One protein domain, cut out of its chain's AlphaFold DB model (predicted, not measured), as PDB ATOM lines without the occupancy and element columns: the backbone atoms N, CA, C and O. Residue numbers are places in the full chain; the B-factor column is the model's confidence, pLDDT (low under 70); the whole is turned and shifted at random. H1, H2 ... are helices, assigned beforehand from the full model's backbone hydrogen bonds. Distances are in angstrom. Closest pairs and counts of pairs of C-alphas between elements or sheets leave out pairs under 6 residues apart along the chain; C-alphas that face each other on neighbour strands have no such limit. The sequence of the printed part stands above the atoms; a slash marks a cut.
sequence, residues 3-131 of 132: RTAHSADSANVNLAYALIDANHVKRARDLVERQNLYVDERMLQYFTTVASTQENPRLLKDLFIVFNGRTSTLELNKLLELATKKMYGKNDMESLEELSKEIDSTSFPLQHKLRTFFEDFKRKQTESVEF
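AT A GLANCE: This is residues 3 to 131 of the 132 residues of an uncharacterized protein of Caenorhabditis japonica (UniProt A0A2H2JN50). This is an up-and-down bundle of six helices, H1 to H6, each running against the one before it, with the short H4 in the middle touching the other five. H7 lies at the end of the bundle away from H1 and slants past H5 and H6; the printed part sticks out there with residues 126 to 131. The printed part has 129 residues, with seven named helices, H1 to H7, and no named strand; its class is all helix. It is compact by its radius of gyration of the C-alphas, 15.2 A, yet its C-alphas span 59 by 28 by 22 A.

HOW THE PARTS SIT: Begin with H1, residues 3 to 21, and H2, residues 25 to 34. They form a helical hairpin at a shallow tilt of 20 degrees, and H1 touches H2 with residues 12 to 20 alone; the closest C-alphas, of Ala 16 and Ala 28, are 4.6 A apart. Go on to H3, residues 41 to 53, which is apart from H2, and to the hub, H4, residues 58 to 67. H4 touches H2, the closest C-alphas being those of Arg 29 and Val 66 at 5.0 A. H1 touches H4 with residues 17 to 21 alone, C-alphas 21 and 59 coming closest at 6.4 A, at a tilt of 36 degrees, only just steep. H3 and H4 form a hairpin, with C-alphas 51 and 59 closest at 6.0 A. H5, residues 73 to 89, forms a hairpin with H4, where C-alphas 60 and 83 come closest at 5.2 A. H5 also touches H3, the same way at a shallow tilt of 5 degrees, with C-alphas 48 and 79 closest at 6.5 A. H6, residues 93 to 105, touches H4, with C-alphas 61 and 99 closest at 6.5 A. H7, residues 112 to 129, is close to H6 but not clearly touching, C-alphas 100 and 118 being closest at 6.7 A. In H1 to H7 every O i to N i+4 pair is within hydrogen-bond range.

IN THESE COORDINATES: Find C-alpha 3 at (-18.105, -10.359, -17.023); from there H1 runs 27.3 A to C-alpha 21. H5 starts at C-alpha 73, (-34.958, -22.822, -0.658), and is 24.0 A long. H7 runs 26.3 A to C-alpha 129 at (-44.478, -20.209, 30.574).

THE WHOLE: The C-alphas of Arg 3 and Phe 131, the two farthest apart, are 60.6 A from each other. The printed part has no cut, and no link is long. Look for pLDDT under 70 at residues 3 to 8 and 127 to 131; the mean of the printed part is 89.6.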
ATOM      1  N   ARG A   3     -19.069  -9.916 -18.052       43.59
ATOM      2  CA  ARG A   3     -18.105 -10.359 -17.023       43.59
ATOM      3  C   ARG A   3     -18.020  -9.429 -15.808       43.59
ATOM      4  O   ARG A   3     -17.795  -9.914 -14.708       43.59
ATOM      5  N   THR A   4     -18.212  -8.127 -16.001       50.41
ATOM      6  CA  THR A   4     -18.097  -7.105 -14.948       50.41
ATOM      7  C   THR A   4     -19.278  -7.096 -13.977       50.41
ATOM      8  O   THR A   4     -19.079  -6.817 -12.800       50.41
ATOM      9  N   ALA A   5     -20.487  -7.435 -14.443       54.72
ATOM     10  CA  ALA A   5     -21.674  -7.523 -13.589       54.72
ATOM     11  C   ALA A   5     -21.579  -8.726 -12.635       54.72
ATOM     12  O   ALA A   5     -21.650  -8.557 -11.425       54.72
ATOM     13  N   HIS A   6     -21.249  -9.915 -13.157       58.78
ATOM     14  CA  HIS A   6     -21.049 -11.103 -12.316       58.78
ATOM     15  C   HIS A   6     -19.891 -10.966 -11.315       58.78
ATOM     16  O   HIS A   6     -19.989 -11.467 -10.196       58.78
ATOM     17  N   SER A   7     -18.798 -10.280 -11.677       63.25
ATOM     18  CA  SER A   7     -17.705 -10.027 -10.728       63.25
ATOM     19  C   SER A   7     -18.092  -9.036  -9.628       63.25
ATOM     20  O   SER A   7     -17.629  -9.179  -8.499       63.25
ATOM     21  N   ALA A   8     -18.932  -8.043  -9.943       69.31
ATOM     22  CA  ALA A   8     -19.419  -7.072  -8.967       69.31
ATOM     23  C   ALA A   8     -20.404  -7.718  -7.983       69.31
ATOM     24  O   ALA A   8     -20.276  -7.507  -6.780       69.31
ATOM     25  N   ASP A   9     -21.307  -8.571  -8.470       81.75
ATOM     26  CA  ASP A   9     -22.242  -9.311  -7.618       81.75
ATOM     27  C   ASP A   9     -21.496 -10.244  -6.662       81.75
ATOM     28  O   ASP A   9     -21.743 -10.220  -5.461       81.75
ATOM     29  N   SER A  10     -20.497 -10.986  -7.155       86.19
ATOM     30  CA  SER A  10     -19.656 -11.831  -6.298       86.19
ATOM     31  C   SER A  10     -18.885 -11.022  -5.248       86.19
ATOM     32  O   SER A  10     -18.818 -11.429  -4.088       86.19
ATOM     33  N   ALA A  11     -18.325  -9.865  -5.615       91.44
ATOM     34  CA  ALA A  11     -17.642  -8.991  -4.662       91.44
ATOM     35  C   ALA A  11     -18.606  -8.444  -3.597       91.44
ATOM     36  O   ALA A  11     -18.264  -8.424  -2.415       91.44
ATOM     37  N   ASN A  12     -19.821  -8.063  -3.991       93.88
ATOM     38  CA  ASN A  12     -20.846  -7.570  -3.077       93.88
ATOM     39  C   ASN A  12     -21.383  -8.674  -2.154       93.88
ATOM     40  O   ASN A  12     -21.655  -8.408  -0.987       93.88
ATOM     41  N   VAL A  13     -21.489  -9.915  -2.635       95.00
ATOM     42  CA  VAL A  13     -21.869 -11.064  -1.803       95.00
ATOM     43  C   VAL A  13     -20.760 -11.406  -0.799       95.00
ATOM     44  O   VAL A  13     -21.047 -11.624   0.377       95.00
ATOM     45  N   ASN A  14     -19.488 -11.360  -1.208       95.44
ATOM     46  CA  ASN A  14     -18.353 -11.496  -0.286       95.44
ATOM     47  C   ASN A  14     -18.320 -10.365   0.757       95.44
ATOM     48  O   ASN A  14     -18.052 -10.610   1.932       95.44
ATOM     49  N   LEU A  15     -18.628  -9.131   0.349       96.25
ATOM     50  CA  LEU A  15     -18.762  -8.003   1.269       96.25
ATOM     51  C   LEU A  15     -19.928  -8.211   2.243       96.25
ATOM     52  O   LEU A  15     -19.772  -7.943   3.432       96.25
ATOM     53  N   ALA A  16     -21.071  -8.717   1.773       97.00
ATOM     54  CA  ALA A  16     -22.192  -9.064   2.639       97.00
ATOM     55  C   ALA A  16     -21.768 -10.104   3.684       97.00
ATOM     56  O   ALA A  16     -22.005  -9.887   4.866       97.00
ATOM     57  N   TYR A  17     -21.057 -11.165   3.283       96.25
ATOM     58  CA  TYR A  17     -20.497 -12.145   4.218       96.25
ATOM     59  C   TYR A  17     -19.569 -11.498   5.259       96.25
ATOM     60  O   TYR A  17     -19.748 -11.711   6.455       96.25
ATOM     61  N   ALA A  18     -18.623 -10.658   4.828       96.12
ATOM     62  CA  ALA A  18     -17.704  -9.968   5.737       96.12
ATOM     63  C   ALA A  18     -18.435  -9.035   6.719       96.12
ATOM     64  O   ALA A  18     -18.048  -8.921   7.880       96.12
ATOM     65  N   LEU A  19     -19.515  -8.381   6.277       97.44
ATOM     66  CA  LEU A  19     -20.370  -7.577   7.149       97.44
ATOM     67  C   LEU A  19     -21.106  -8.445   8.173       97.44
ATOM     68  O   LEU A  19     -21.237  -8.023   9.317       97.44
ATOM     69  N   ILE A  20     -21.573  -9.636   7.794       96.44
ATOM     70  CA  ILE A  20     -22.200 -10.575   8.733       96.44
ATOM     71  C   ILE A  20     -21.182 -11.028   9.789       96.44
ATOM     72  O   ILE A  20     -21.462 -10.921  10.979       96.44
ATOM     73  N   ASP A  21     -19.993 -11.458   9.363       94.38
ATOM     74  CA  ASP A  21     -18.906 -11.913  10.248       94.38
ATOM     75  C   ASP A  21     -18.457 -10.806  11.226       94.38
ATOM     76  O   ASP A  21     -18.195 -11.060  12.399       94.38
ATOM     77  N   ALA A  22     -18.493  -9.542  10.786       94.62
ATOM     78  CA  ALA A  22     -18.252  -8.360  11.617       94.62
ATOM     79  C   ALA A  22     -19.471  -7.894  12.453       94.62
ATOM     80  O   ALA A  22     -19.458  -6.788  12.995       94.62
ATOM     81  N   ASN A  23     -20.532  -8.702  12.564       94.25
ATOM     82  CA  ASN A  23     -21.762  -8.396  13.306       94.25
ATOM     83  C   ASN A  23     -22.496  -7.123  12.819       94.25
ATOM     84  O   ASN A  23     -23.085  -6.354  13.583       94.25
ATOM     85  N   HIS A  24     -22.473  -6.882  11.509       96.62
ATOM     86  CA  HIS A  24     -23.175  -5.796  10.823       96.62
ATOM     87  C   HIS A  24     -24.336  -6.320   9.960       96.62
ATOM     88  O   HIS A  24     -24.532  -5.880   8.825       96.62
ATOM     89  N   VAL A  25     -25.149  -7.221  10.526       95.69
ATOM     90  CA  VAL A  25     -26.249  -7.946   9.853       95.69
ATOM     91  C   VAL A  25     -27.203  -7.013   9.099       95.69
ATOM     92  O   VAL A  25     -27.495  -7.237   7.928       95.69
ATOM     93  N   LYS A  26     -27.629  -5.903   9.720       96.38
ATOM     94  CA  LYS A  26     -28.519  -4.922   9.074       96.38
ATOM     95  C   LYS A  26     -27.900  -4.309   7.815       96.38
ATOM     96  O   LYS A  26     -28.572  -4.185   6.799       96.38
ATOM     97  N   ARG A  27     -26.610  -3.956   7.860       97.31
ATOM     98  CA  ARG A  27     -25.905  -3.388   6.698       97.31
ATOM     99  C   ARG A  27     -25.723  -4.427   5.595       97.31
ATOM    100  O   ARG A  27     -25.829  -4.078   4.425       97.31
ATOM    101  N   ALA A  28     -25.466  -5.683   5.964       97.38
ATOM    102  CA  ALA A  28     -25.381  -6.782   5.009       97.38
ATOM    103  C   ALA A  28     -26.726  -7.002   4.298       97.38
ATOM    104  O   ALA A  28     -26.762  -7.075   3.070       97.38
ATOM    105  N   ARG A  29     -27.834  -7.012   5.052       96.06
ATOM    106  CA  ARG A  29     -29.196  -7.108   4.508       96.06
ATOM    107  C   ARG A  29     -29.522  -5.940   3.575       96.06
ATOM    108  O   ARG A  29     -29.900  -6.177   2.434       96.06
ATOM    109  N   ASP A  30     -29.263  -4.702   4.005       96.88
ATOM    110  CA  ASP A  30     -29.456  -3.504   3.176       96.88
ATOM    111  C   ASP A  30     -28.662  -3.583   1.859       96.88
ATOM    112  O   ASP A  30     -29.165  -3.196   0.805       96.88
ATOM    113  N   LEU A  31     -27.415  -4.071   1.898       96.06
ATOM    114  CA  LEU A  31     -26.576  -4.237   0.708       96.06
ATOM    115  C   LEU A  31     -27.189  -5.249  -0.266       96.06
ATOM    116  O   LEU A  31     -27.343  -4.947  -1.451       96.06
ATOM    117  N   VAL A  32     -27.551  -6.428   0.241       95.38
ATOM    118  CA  VAL A  32     -28.125  -7.524  -0.545       95.38
ATOM    119  C   VAL A  32     -29.464  -7.124  -1.165       95.38
ATOM    120  O   VAL A  32     -29.713  -7.422  -2.333       95.38
ATOM    121  N   GLU A  33     -30.301  -6.397  -0.424       94.00
ATOM    122  CA  GLU A  33     -31.588  -5.893  -0.903       94.00
ATOM    123  C   GLU A  33     -31.423  -4.795  -1.960       94.00
ATOM    124  O   GLU A  33     -32.003  -4.898  -3.041       94.00
ATOM    125  N   ARG A  34     -30.601  -3.770  -1.693       94.25
ATOM    126  CA  ARG A  34     -30.411  -2.625  -2.606       94.25
ATOM    127  C   ARG A  34     -29.766  -3.017  -3.926       94.25
ATOM    128  O   ARG A  34     -30.100  -2.442  -4.956       94.25
ATOM    129  N   GLN A  35     -28.823  -3.954  -3.885       92.44
ATOM    130  CA  GLN A  35     -28.127  -4.438  -5.077       92.44
ATOM    131  C   GLN A  35     -28.851  -5.627  -5.728       92.44
ATOM    132  O   GLN A  35     -28.400  -6.115  -6.757       92.44
ATOM    133  N   ASN A  36     -29.967  -6.088  -5.146       91.19
ATOM    134  CA  ASN A  36     -30.717  -7.266  -5.581       91.19
ATOM    135  C   ASN A  36     -29.813  -8.490  -5.825       91.19
ATOM    136  O   ASN A  36     -29.909  -9.158  -6.856       91.19
ATOM    137  N   LEU A  37     -28.903  -8.753  -4.883       93.06
ATOM    138  CA  LEU A  37     -27.877  -9.778  -5.055       93.06
ATOM    139  C   LEU A  37     -28.498 -11.170  -5.042       93.06
ATOM    140  O   LEU A  37     -29.297 -11.502  -4.164       93.06
ATOM    141  N   TYR A  38     -28.066 -12.000  -5.983       92.56
ATOM    142  CA  TYR A  38     -28.311 -13.433  -5.954       92.56
ATOM    143  C   TYR A  38     -27.064 -14.150  -5.437       92.56
ATOM    144  O   TYR A  38     -25.954 -13.888  -5.901       92.56
ATOM    145  N   VAL A  39     -27.252 -15.060  -4.485       92.25
ATOM    146  CA  VAL A  39     -26.185 -15.895  -3.929       92.25
ATOM    147  C   VAL A  39     -26.290 -17.279  -4.546       92.25
ATOM    148  O   VAL A  39     -27.259 -18.010  -4.312       92.25
ATOM    149  N   ASP A  40     -25.286 -17.646  -5.337       91.38
ATOM    150  CA  ASP A  40     -25.224 -18.974  -5.927       91.38
ATOM    151  C   ASP A  40     -24.957 -20.061  -4.875       91.38
ATOM    152  O   ASP A  40     -24.427 -19.816  -3.787       91.38
ATOM    153  N   GLU A  41     -25.329 -21.292  -5.224       91.62
ATOM    154  CA  GLU A  41     -25.210 -22.463  -4.357       91.62
ATOM    155  C   GLU A  41     -23.783 -22.677  -3.837       91.62
ATOM    156  O   GLU A  41     -23.592 -22.919  -2.645       91.62
ATOM    157  N   ARG A  42     -22.768 -22.574  -4.705       92.56
ATOM    158  CA  ARG A  42     -21.381 -22.880  -4.326       92.56
ATOM    159  C   ARG A  42     -20.863 -21.861  -3.325       92.56
ATOM    160  O   ARG A  42     -20.154 -22.224  -2.387       92.56
ATOM    161  N   MET A  43     -21.228 -20.597  -3.513       93.31
ATOM    162  CA  MET A  43     -20.840 -19.516  -2.621       93.31
ATOM    163  C   MET A  43     -21.513 -19.637  -1.253       93.31
ATOM    164  O   MET A  43     -20.828 -19.547  -0.232       93.31
ATOM    165  N   LEU A  44     -22.817 -19.939  -1.206       95.19
ATOM    166  CA  LEU A  44     -23.493 -20.186   0.070       95.19
ATOM    167  C   LEU A  44     -22.909 -21.409   0.788       95.19
ATOM    168  O   LEU A  44     -22.680 -21.352   1.996       95.19
ATOM    169  N   GLN A  45     -22.627 -22.498   0.066       94.50
ATOM    170  CA  GLN A  45     -21.997 -23.696   0.631       94.50
ATOM    171  C   GLN A  45     -20.606 -23.396   1.196       94.50
ATOM    172  O   GLN A  45     -20.274 -23.865   2.289       94.50
ATOM    173  N   TYR A  46     -19.811 -22.583   0.499       94.44
ATOM    174  CA  TYR A  46     -18.516 -22.124   0.992       94.44
ATOM    175  C   TYR A  46     -18.660 -21.344   2.306       94.44
ATOM    176  O   TYR A  46     -18.061 -21.732   3.309       94.44
ATOM    177  N   PHE A  47     -19.510 -20.314   2.350       95.19
ATOM    178  CA  PHE A  47     -19.744 -19.528   3.568       95.19
ATOM    179  C   PHE A  47     -20.290 -20.364   4.720       95.19
ATOM    180  O   PHE A  47     -19.839 -20.228   5.853       95.19
ATOM    181  N   THR A  48     -21.219 -21.271   4.425       94.81
ATOM    182  CA  THR A  48     -21.781 -22.197   5.412       94.81
ATOM    183  C   THR A  48     -20.688 -23.084   5.996       94.81
ATOM    184  O   THR A  48     -20.625 -23.267   7.208       94.81
ATOM    185  N   THR A  49     -19.785 -23.595   5.154       94.12
ATOM    186  CA  THR A  49     -18.653 -24.416   5.595       94.12
ATOM    187  C   THR A  49     -17.727 -23.613   6.501       94.12
ATOM    188  O   THR A  49     -17.421 -24.067   7.602       94.12
ATOM    189  N   VAL A  50     -17.343 -22.399   6.099       92.94
ATOM    190  CA  VAL A  50     -16.474 -21.523   6.902       92.94
ATOM    191  C   VAL A  50     -17.131 -21.171   8.243       92.94
ATOM    192  O   VAL A  50     -16.514 -21.319   9.291       92.94
ATOM    193  N   ALA A  51     -18.407 -20.794   8.251       93.25
ATOM    194  CA  ALA A  51     -19.141 -20.500   9.481       93.25
ATOM    195  C   ALA A  51     -19.345 -21.740  10.375       93.25
ATOM    196  O   ALA A  51     -19.416 -21.650  11.605       93.25
ATOM    197  N   SER A  52     -19.422 -22.932   9.777       90.75
ATOM    198  CA  SER A  52     -19.584 -24.183  10.519       90.75
ATOM    199  C   SER A  52     -18.339 -24.558  11.325       90.75
ATOM    200  O   SER A  52     -18.496 -25.154  12.392       90.75
ATOM    201  N   THR A  53     -17.141 -24.162  10.885       90.50
ATOM    202  CA  THR A  53     -15.878 -24.453  11.586       90.50
ATOM    203  C   THR A  53     -15.558 -23.454  12.693       90.50
ATOM    204  O   THR A  53     -14.807 -23.786  13.606       90.50
ATOM    205  N   GLN A  54     -16.144 -22.255  12.662       87.31
ATOM    206  CA  GLN A  54     -16.003 -21.287  13.747       87.31
ATOM    207  C   GLN A  54     -16.727 -21.753  15.015       87.31
ATOM    208  O   GLN A  54     -17.676 -22.524  14.951       87.31
ATOM    209  N   GLU A  55     -16.368 -21.256  16.195       81.62
ATOM    210  CA  GLU A  55     -17.129 -21.608  17.398       81.62
ATOM    211  C   GLU A  55     -18.490 -20.906  17.466       81.62
ATOM    212  O   GLU A  55     -19.429 -21.461  18.036       81.62
ATOM    213  N   ASN A  56     -18.619 -19.715  16.887       80.69
ATOM    214  CA  ASN A  56     -19.811 -18.886  17.014       80.69
ATOM    215  C   ASN A  56     -20.988 -19.446  16.180       80.69
ATOM    216  O   ASN A  56     -20.929 -19.420  14.950       80.69
ATOM    217  N   PRO A  57     -22.077 -19.943  16.802       83.00
ATOM    218  CA  PRO A  57     -23.230 -20.453  16.063       83.00
ATOM    219  C   PRO A  57     -24.075 -19.334  15.428       83.00
ATOM    220  O   PRO A  57     -24.815 -19.607  14.481       83.00
ATOM    221  N   ARG A  58     -23.935 -18.082  15.895       89.19
ATOM    222  CA  ARG A  58     -24.709 -16.928  15.409       89.19
ATOM    223  C   ARG A  58     -24.449 -16.629  13.940       89.19
ATOM    224  O   ARG A  58     -25.383 -16.311  13.220       89.19
ATOM    225  N   LEU A  59     -23.222 -16.845  13.464       93.19
ATOM    226  CA  LEU A  59     -22.876 -16.602  12.065       93.19
ATOM    227  C   LEU A  59     -23.753 -17.423  11.102       93.19
ATOM    228  O   LEU A  59     -24.215 -16.902  10.095       93.19
ATOM    229  N   LEU A  60     -24.064 -18.684  11.431       95.12
ATOM    230  CA  LEU A  60     -24.952 -19.518  10.607       95.12
ATOM    231  C   LEU A  60     -26.396 -18.994  10.588       95.12
ATOM    232  O   LEU A  60     -27.049 -19.033   9.545       95.12
ATOM    233  N   LYS A  61     -26.884 -18.493  11.729       95.06
ATOM    234  CA  LYS A  61     -28.196 -17.840  11.840       95.06
ATOM    235  C   LYS A  61     -28.245 -16.586  10.967       95.06
ATOM    236  O   LYS A  61     -29.164 -16.423  10.171       95.06
ATOM    237  N   ASP A  62     -27.241 -15.727  11.085       96.56
ATOM    238  CA  ASP A  62     -27.220 -14.440  10.394       96.56
ATOM    239  C   ASP A  62     -27.052 -14.606   8.877       96.56
ATOM    240  O   ASP A  62     -27.655 -13.857   8.107       96.56
ATOM    241  N   LEU A  63     -26.326 -15.641   8.429       96.50
ATOM    242  CA  LEU A  63     -26.288 -16.035   7.016       96.50
ATOM    243  C   LEU A  63     -27.683 -16.362   6.480       96.50
ATOM    244  O   LEU A  63     -28.025 -15.931   5.379       96.50
ATOM    245  N   PHE A  64     -28.495 -17.094   7.248       96.50
ATOM    246  CA  PHE A  64     -29.868 -17.387   6.847       96.50
ATOM    247  C   PHE A  64     -30.695 -16.102   6.774       96.50
ATOM    248  O   PHE A  64     -31.313 -15.852   5.744       96.50
ATOM    249  N   ILE A  65     -30.655 -15.262   7.815       95.44
ATOM    250  CA  ILE A  65     -31.420 -14.004   7.876       95.44
ATOM    251  C   ILE A  65     -31.103 -13.102   6.674       95.44
ATOM    252  O   ILE A  65     -32.009 -12.549   6.054       95.44
ATOM    253  N   VAL A  66     -29.824 -12.944   6.328       96.75
ATOM    254  CA  VAL A  66     -29.399 -12.016   5.268       96.75
ATOM    255  C   VAL A  66     -29.640 -12.572   3.865       96.75
ATOM    256  O   VAL A  66     -29.984 -11.810   2.962       96.75
ATOM    257  N   PHE A  67     -29.468 -13.879   3.659       95.50
ATOM    258  CA  PHE A  67     -29.597 -14.495   2.333       95.50
ATOM    259  C   PHE A  67     -30.960 -15.148   2.072       95.50
ATOM    260  O   PHE A  67     -31.173 -15.720   0.996       95.50
ATOM    261  N   ASN A  68     -31.914 -15.030   2.998       94.75
ATOM    262  CA  ASN A  68     -33.283 -15.476   2.774       94.75
ATOM    263  C   ASN A  68     -33.907 -14.750   1.567       94.75
ATOM    264  O   ASN A  68     -33.829 -13.529   1.437       94.75
ATOM    265  N   GLY A  69     -34.491 -15.515   0.643       91.00
ATOM    266  CA  GLY A  69     -35.023 -15.000  -0.625       91.00
ATOM    267  C   GLY A  69     -33.964 -14.628  -1.674       91.00
ATOM    268  O   GLY A  69     -34.313 -14.114  -2.735       91.00
ATOM    269  N   ARG A  70     -32.675 -14.882  -1.407       93.62
ATOM    270  CA  ARG A  70     -31.542 -14.518  -2.286       93.62
ATOM    271  C   ARG A  70     -30.819 -15.724  -2.866       93.62
ATOM    272  O   ARG A  70     -29.934 -15.574  -3.699       93.62
ATOM    273  N   THR A  71     -31.208 -16.916  -2.440       92.81
ATOM    274  CA  THR A  71     -30.701 -18.200  -2.920       92.81
ATOM    275  C   THR A  71     -31.830 -19.229  -2.899       92.81
ATOM    276  O   THR A  71     -32.973 -18.905  -2.564       92.81
ATOM    277  N   SER A  72     -31.548 -20.466  -3.300       92.94
ATOM    278  CA  SER A  72     -32.584 -21.495  -3.364       92.94
ATOM    279  C   SER A  72     -33.062 -21.916  -1.969       92.94
ATOM    280  O   SER A  72     -32.287 -22.030  -1.018       92.94
ATOM    281  N   THR A  73     -34.354 -22.235  -1.863       94.62
ATOM    282  CA  THR A  73     -34.958 -22.822  -0.658       94.62
ATOM    283  C   THR A  73     -34.223 -24.077  -0.187       94.62
ATOM    284  O   THR A  73     -34.134 -24.320   1.017       94.62
ATOM    285  N   LEU A  74     -33.701 -24.885  -1.117       94.12
ATOM    286  CA  LEU A  74     -32.963 -26.105  -0.795       94.12
ATOM    287  C   LEU A  74     -31.682 -25.785  -0.016       94.12
ATOM    288  O   LEU A  74     -31.443 -26.380   1.032       94.12
ATOM    289  N   GLU A  75     -30.894 -24.824  -0.501       94.25
ATOM    290  CA  GLU A  75     -29.642 -24.435   0.152       94.25
ATOM    291  C   GLU A  75     -29.889 -23.740   1.496       94.25
ATOM    292  O   GLU A  75     -29.196 -24.029   2.472       94.25
ATOM    293  N   LEU A  76     -30.936 -22.913   1.599       96.00
ATOM    294  CA  LEU A  76     -31.327 -22.307   2.877       96.00
ATOM    295  C   LEU A  76     -31.780 -23.353   3.903       96.00
ATOM    296  O   LEU A  76     -31.436 -23.238   5.075       96.00
ATOM    297  N   ASN A  77     -32.487 -24.408   3.486       96.38
ATOM    298  CA  ASN A  77     -32.839 -25.503   4.394       96.38
ATOM    299  C   ASN A  77     -31.597 -26.268   4.880       96.38
ATOM    300  O   ASN A  77     -31.499 -26.555   6.070       96.38
ATOM    301  N   LYS A  78     -30.614 -26.541   4.009       95.12
ATOM    302  CA  LYS A  78     -29.337 -27.160   4.423       95.12
ATOM    303  C   LYS A  78     -28.592 -26.293   5.446       95.12
ATOM    304  O   LYS A  78     -28.094 -26.811   6.446       95.12
ATOM    305  N   LEU A  79     -28.544 -24.979   5.217       95.56
ATOM    306  CA  LEU A  79     -27.965 -24.018   6.158       95.56
ATOM    307  C   LEU A  79     -28.701 -24.049   7.507       95.56
ATOM    308  O   LEU A  79     -28.055 -24.157   8.549       95.56
ATOM    309  N   LEU A  80     -30.037 -24.022   7.497       95.69
ATOM    310  CA  LEU A  80     -30.861 -24.095   8.706       95.69
ATOM    311  C   LEU A  80     -30.641 -25.387   9.495       95.69
ATOM    312  O   LEU A  80     -30.566 -25.340  10.721       95.69
ATOM    313  N   GLU A  81     -30.501 -26.540   8.836       94.69
ATOM    314  CA  GLU A  81     -30.186 -27.799   9.522       94.69
ATOM    315  C   GLU A  81     -28.859 -27.736  10.283       94.69
ATOM    316  O   GLU A  81     -28.753 -28.254  11.395       94.69
ATOM    317  N   LEU A  82     -27.836 -27.107   9.704       93.38
ATOM    318  CA  LEU A  82     -26.544 -26.940  10.368       93.38
ATOM    319  C   LEU A  82     -26.630 -25.919  11.504       93.38
ATOM    320  O   LEU A  82     -26.132 -26.177  12.602       93.38
ATOM    321  N   ALA A  83     -27.292 -24.790  11.252       94.12
ATOM    322  CA  ALA A  83     -27.486 -23.722  12.221       94.12
ATOM    323  C   ALA A  83     -28.218 -24.239  13.472       94.12
ATOM    324  O   ALA A  83     -27.718 -24.095  14.589       94.12
ATOM    325  N   THR A  84     -29.355 -24.914  13.281       93.94
ATOM    326  CA  THR A  84     -30.183 -25.462  14.368       93.94
ATOM    327  C   THR A  84     -29.437 -26.502  15.197       93.94
ATOM    328  O   THR A  84     -29.403 -26.386  16.420       93.94
ATOM    329  N   LYS A  85     -28.766 -27.473  14.559       92.62
ATOM    330  CA  LYS A  85     -27.960 -28.487  15.266       92.62
ATOM    331  C   LYS A  85     -26.883 -27.852  16.141       92.62
ATOM    332  O   LYS A  85     -26.691 -28.269  17.281       92.62
ATOM    333  N   LYS A  86     -26.184 -26.845  15.613       92.88
ATOM    334  CA  LYS A  86     -25.081 -26.189  16.317       92.88
ATOM    335  C   LYS A  86     -25.564 -25.328  17.481       92.88
ATOM    336  O   LYS A  86     -24.989 -25.415  18.561       92.88
ATOM    337  N   MET A  87     -26.622 -24.539  17.283       93.38
ATOM    338  CA  MET A  87     -27.219 -23.725  18.348       93.38
ATOM    339  C   MET A  87     -27.796 -24.597  19.463       93.38
ATOM    340  O   MET A  87     -27.478 -24.382  20.629       93.38
ATOM    341  N   TYR A  88     -28.558 -25.638  19.109       91.12
ATOM    342  CA  TYR A  88     -29.126 -26.564  20.089       91.12
ATOM    343  C   TYR A  88     -28.032 -27.286  20.887       91.12
ATOM    344  O   TYR A  88     -28.099 -27.351  22.111       91.12
ATOM    345  N   GLY A  89     -26.972 -27.757  20.217       89.88
ATOM    346  CA  GLY A  89     -25.824 -28.384  20.879       89.88
ATOM    347  C   GLY A  89     -25.051 -27.450  21.819       89.88
ATOM    348  O   GLY A  89     -24.415 -27.925  22.756       89.88
ATOM    349  N   LYS A  90     -25.121 -26.132  21.601       90.50
ATOM    350  CA  LYS A  90     -24.525 -25.105  22.469       90.50
ATOM    351  C   LYS A  90     -25.495 -24.514  23.495       90.50
ATOM    352  O   LYS A  90     -25.102 -23.610  24.226       90.50
ATOM    353  N   ASN A  91     -26.730 -25.013  23.561       89.50
ATOM    354  CA  ASN A  91     -27.800 -24.458  24.390       89.50
ATOM    355  C   ASN A  91     -28.089 -22.962  24.107       89.50
ATOM    356  O   ASN A  91     -28.508 -22.224  24.995       89.50
ATOM    357  N   ASP A  92     -27.857 -22.507  22.870       90.25
ATOM    358  CA  ASP A  92     -28.107 -21.129  22.427       90.25
ATOM    359  C   ASP A  92     -29.585 -20.965  22.033       90.25
ATOM    360  O   ASP A  92     -29.951 -20.928  20.854       90.25
ATOM    361  N   MET A  93     -30.454 -20.963  23.048       90.56
ATOM    362  CA  MET A  93     -31.911 -20.930  22.872       90.56
ATOM    363  C   MET A  93     -32.415 -19.573  22.369       90.56
ATOM    364  O   MET A  93     -33.379 -19.533  21.608       90.56
ATOM    365  N   GLU A  94     -31.734 -18.484  22.732       90.94
ATOM    366  CA  GLU A  94     -32.032 -17.127  22.257       90.94
ATOM    367  C   GLU A  94     -31.900 -17.049  20.729       90.94
ATOM    368  O   GLU A  94     -32.830 -16.637  20.034       90.94
ATOM    369  N   SER A  95     -30.791 -17.550  20.177       91.69
ATOM    370  CA  SER A  95     -30.576 -17.553  18.727       91.69
ATOM    371  C   SER A  95     -31.564 -18.460  17.981       91.69
ATOM    372  O   SER A  95     -31.953 -18.143  16.855       91.69
ATOM    373  N   LEU A  96     -31.999 -19.571  18.593       93.06
ATOM    374  CA  LEU A  96     -33.045 -20.436  18.030       93.06
ATOM    375  C   LEU A  96     -34.410 -19.744  17.998       93.06
ATOM    376  O   LEU A  96     -35.156 -19.914  17.032       93.06
ATOM    377  N   GLU A  97     -34.734 -18.958  19.022       92.75
ATOM    378  CA  GLU A  97     -35.978 -18.195  19.077       92.75
ATOM    379  C   GLU A  97     -36.004 -17.078  18.029       92.75
ATOM    380  O   GLU A  97     -36.993 -16.928  17.310       92.75
ATOM    381  N   GLU A  98     -34.908 -16.334  17.879       92.81
ATOM    382  CA  GLU A  98     -34.778 -15.332  16.818       92.81
ATOM    383  C   GLU A  98     -34.923 -15.957  15.426       92.81
ATOM    384  O   GLU A  98     -35.650 -15.435  14.578       92.81
ATOM    385  N   LEU A  99     -34.284 -17.109  15.201       93.94
ATOM    386  CA  LEU A  99     -34.386 -17.835  13.939       93.94
ATOM    387  C   LEU A  99     -35.822 -18.297  13.662       93.94
ATOM    388  O   LEU A  99     -36.310 -18.166  12.542       93.94
ATOM    389  N   SER A 100     -36.504 -18.802  14.690       93.69
ATOM    390  CA  SER A 100     -37.909 -19.213  14.635       93.69
ATOM    391  C   SER A 100     -38.822 -18.045  14.236       93.69
ATOM    392  O   SER A 100     -39.649 -18.184  13.334       93.69
ATOM    393  N   LYS A 101     -38.613 -16.862  14.832       93.31
ATOM    394  CA  LYS A 101     -39.348 -15.634  14.490       93.31
ATOM    395  C   LYS A 101     -39.099 -15.188  13.046       93.31
ATOM    396  O   LYS A 101     -40.051 -14.797  12.377       93.31
ATOM    397  N   GLU A 102     -37.861 -15.262  12.549       93.19
ATOM    398  CA  GLU A 102     -37.559 -14.897  11.153       93.19
ATOM    399  C   GLU A 102     -38.182 -15.884  10.150       93.19
ATOM    400  O   GLU A 102     -38.684 -15.483   9.098       93.19
ATOM    401  N   ILE A 103     -38.184 -17.184  10.461       93.88
ATOM    402  CA  ILE A 103     -38.834 -18.201   9.621       93.88
ATOM    403  C   ILE A 103     -40.333 -17.908   9.488       93.88
ATOM    404  O   ILE A 103     -40.865 -17.936   8.377       93.88
ATOM    405  N   ASP A 104     -40.995 -17.591  10.602       92.75
ATOM    406  CA  ASP A 104     -42.422 -17.269  10.616       92.75
ATOM    407  C   ASP A 104     -42.711 -15.959   9.872       92.75
ATOM    408  O   ASP A 104     -43.607 -15.911   9.026       92.75
ATOM    409  N   SER A 105     -41.927 -14.906  10.137       93.12
ATOM    410  CA  SER A 105     -42.123 -13.581   9.533       93.12
ATOM    411  C   SER A 105     -41.967 -13.603   8.011       93.12
ATOM    412  O   SER A 105     -42.657 -12.873   7.300       93.12
ATOM    413  N   THR A 106     -41.096 -14.476   7.504       90.69
ATOM    414  CA  THR A 106     -40.845 -14.647   6.068       90.69
ATOM    415  C   THR A 106     -41.662 -15.771   5.437       90.69
ATOM    416  O   THR A 106     -41.567 -15.980   4.227       90.69
ATOM    417  N   SER A 107     -42.482 -16.485   6.224       91.38
ATOM    418  CA  SER A 107     -43.232 -17.670   5.780       91.38
ATOM    419  C   SER A 107     -42.341 -18.684   5.046       91.38
ATOM    420  O   SER A 107     -42.729 -19.258   4.025       91.38
ATOM    421  N   PHE A 108     -41.111 -18.873   5.537       93.31
ATOM    422  CA  PHE A 108     -40.106 -19.665   4.839       93.31
ATOM    423  C   PHE A 108     -40.508 -21.157   4.782       93.31
ATOM    424  O   PHE A 108     -40.789 -21.763   5.820       93.31
ATOM    425  N   PRO A 109     -40.515 -21.795   3.595       93.56
ATOM    426  CA  PRO A 109     -40.921 -23.191   3.451       93.56
ATOM    427  C   PRO A 109     -39.839 -24.153   3.969       93.56
ATOM    428  O   PRO A 109     -38.887 -24.515   3.267       93.56
ATOM    429  N   LEU A 110     -40.009 -24.586   5.219       93.38
ATOM    430  CA  LEU A 110     -39.147 -25.564   5.877       93.38
ATOM    431  C   LEU A 110     -39.338 -26.986   5.337       93.38
ATOM    432  O   LEU A 110     -40.450 -27.437   5.058       93.38
ATOM    433  N   GLN A 111     -38.246 -27.747   5.307       93.25
ATOM    434  CA  GLN A 111     -38.297 -29.199   5.172       93.25
ATOM    435  C   GLN A 111     -38.953 -29.840   6.401       93.25
ATOM    436  O   GLN A 111     -38.824 -29.350   7.523       93.25
ATOM    437  N   HIS A 112     -39.617 -30.981   6.193       90.06
ATOM    438  CA  HIS A 112     -40.436 -31.653   7.210       90.06
ATOM    439  C   HIS A 112     -39.728 -31.810   8.564       90.06
ATOM    440  O   HIS A 112     -40.319 -31.532   9.600       90.06
ATOM    441  N   LYS A 113     -38.456 -32.227   8.576       90.88
ATOM    442  CA  LYS A 113     -37.695 -32.428   9.821       90.88
ATOM    443  C   LYS A 113     -37.506 -31.131  10.611       90.88
ATOM    444  O   LYS A 113     -37.726 -31.119  11.817       90.88
ATOM    445  N   LEU A 114     -37.117 -30.050   9.931       92.75
ATOM    446  CA  LEU A 114     -36.950 -28.733  10.547       92.75
ATOM    447  C   LEU A 114     -38.283 -28.179  11.038       92.75
ATOM    448  O   LEU A 114     -38.348 -27.628  12.131       92.75
ATOM    449  N   ARG A 115     -39.351 -28.368  10.258       92.44
ATOM    450  CA  ARG A 115     -40.696 -27.951  10.647       92.44
ATOM    451  C   ARG A 115     -41.118 -28.591  11.969       92.44
ATOM    452  O   ARG A 115     -41.464 -27.864  12.892       92.44
ATOM    453  N   THR A 116     -41.019 -29.917  12.078       92.25
ATOM    454  CA  THR A 116     -41.340 -30.632  13.322       92.25
ATOM    455  C   THR A 116     -40.483 -30.136  14.488       92.25
ATOM    456  O   THR A 116     -41.010 -29.883  15.564       92.25
ATOM    457  N   PHE A 117     -39.181 -29.915  14.266       93.19
ATOM    458  CA  PHE A 117     -38.293 -29.377  15.298       93.19
ATOM    459  C   PHE A 117     -38.754 -28.008  15.820       93.19
ATOM    460  O   PHE A 117     -38.840 -27.822  17.032       93.19
ATOM    461  N   PHE A 118     -39.059 -27.055  14.934       92.44
ATOM    462  CA  PHE A 118     -39.493 -25.719  15.348       92.44
ATOM    463  C   PHE A 118     -40.897 -25.721  15.968       92.44
ATOM    464  O   PHE A 118     -41.144 -24.949  16.892       92.44
ATOM    465  N   GLU A 119     -41.803 -26.592  15.515       91.94
ATOM    466  CA  GLU A 119     -43.116 -26.789  16.146       91.94
ATOM    467  C   GLU A 119     -42.969 -27.322  17.585       91.94
ATOM    468  O   GLU A 119     -43.534 -26.745  18.517       91.94
ATOM    469  N   ASP A 120     -42.139 -28.348  17.800       90.38
ATOM    470  CA  ASP A 120     -41.861 -28.896  19.134       90.38
ATOM    471  C   ASP A 120     -41.133 -27.890  20.040       90.38
ATOM    472  O   ASP A 120     -41.425 -27.796  21.234       90.38
ATOM    473  N   PHE A 121     -40.188 -27.127  19.483       89.38
ATOM    474  CA  PHE A 121     -39.456 -26.084  20.202       89.38
ATOM    475  C   PHE A 121     -40.401 -25.003  20.741       89.38
ATOM    476  O   PHE A 121     -40.349 -24.678  21.928       89.38
ATOM    477  N   LYS A 122     -41.320 -24.507  19.902       87.88
ATOM    478  CA  LYS A 122     -42.345 -23.529  20.305       87.88
ATOM    479  C   LYS A 122     -43.289 -24.092  21.365       87.88
ATOM    480  O   LYS A 122     -43.631 -23.390  22.317       87.88
ATOM    481  N   ARG A 123     -43.693 -25.363  21.232       86.31
ATOM    482  CA  ARG A 123     -44.580 -26.004  22.213       86.31
ATOM    483  C   ARG A 123     -43.934 -26.059  23.594       86.31
ATOM    484  O   ARG A 123     -44.549 -25.625  24.560       86.31
ATOM    485  N   LYS A 124     -42.670 -26.484  23.671       83.12
ATOM    486  CA  LYS A 124     -41.911 -26.516  24.931       83.12
ATOM    487  C   LYS A 124     -41.767 -25.136  25.563       83.12
ATOM    488  O   LYS A 124     -41.892 -25.026  26.776       83.12
ATOM    489  N   GLN A 125     -41.520 -24.091  24.770       76.38
ATOM    490  CA  GLN A 125     -41.454 -22.728  25.306       76.38
ATOM    491  C   GLN A 125     -42.793 -22.288  25.904       76.38
ATOM    492  O   GLN A 125     -42.813 -21.729  26.992       76.38
ATOM    493  N   THR A 126     -43.904 -22.584  25.227       71.50
ATOM    494  CA  THR A 126     -45.250 -22.220  25.702       71.50
ATOM    495  C   THR A 126     -45.611 -22.975  26.984       71.50
ATOM    496  O   THR A 126     -46.026 -22.360  27.958       71.50
ATOM    497  N   GLU A 127     -45.355 -24.287  27.020       68.69
ATOM    498  CA  GLU A 127     -45.546 -25.125  28.212       68.69
ATOM    499  C   GLU A 127     -44.682 -24.640  29.392       68.69
ATOM    500  O   GLU A 127     -45.120 -24.709  30.529       68.69
ATOM    501  N   SER A 128     -43.481 -24.105  29.144       60.50
ATOM    502  CA  SER A 128     -42.601 -23.577  30.203       60.50
ATOM    503  C   SER A 128     -43.111 -22.273  30.829       60.50
ATOM    504  O   SER A 128     -42.726 -21.962  31.948       60.50
ATOM    505  N   VAL A 129     -43.950 -21.511  30.121       57.53
ATOM    506  CA  VAL A 129     -44.478 -20.209  30.574       57.53
ATOM    507  C   VAL A 129     -45.801 -20.361  31.340       57.53
ATOM    508  O   VAL A 129     -46.164 -19.479  32.104       57.53
ATOM    509  N   GLU A 130     -46.521 -21.476  31.175       52.06
ATOM    510  CA  GLU A 130     -47.815 -21.721  31.839       52.06
ATOM    511  C   GLU A 130     -47.705 -22.275  33.277       52.06
ATOM    512  O   GLU A 130     -48.730 -22.430  33.943       52.06
ATOM    513  N   PHE A 131     -46.496 -22.565  33.776       48.97
ATOM    514  CA  PHE A 131     -46.265 -23.103  35.131       48.97
ATOM    515  C   PHE A 131     -45.553 -22.141  36.107       48.97
ATOM    516  O   PHE A 131     -45.223 -22.574  37.214       48.97
TER     517      PHE A 131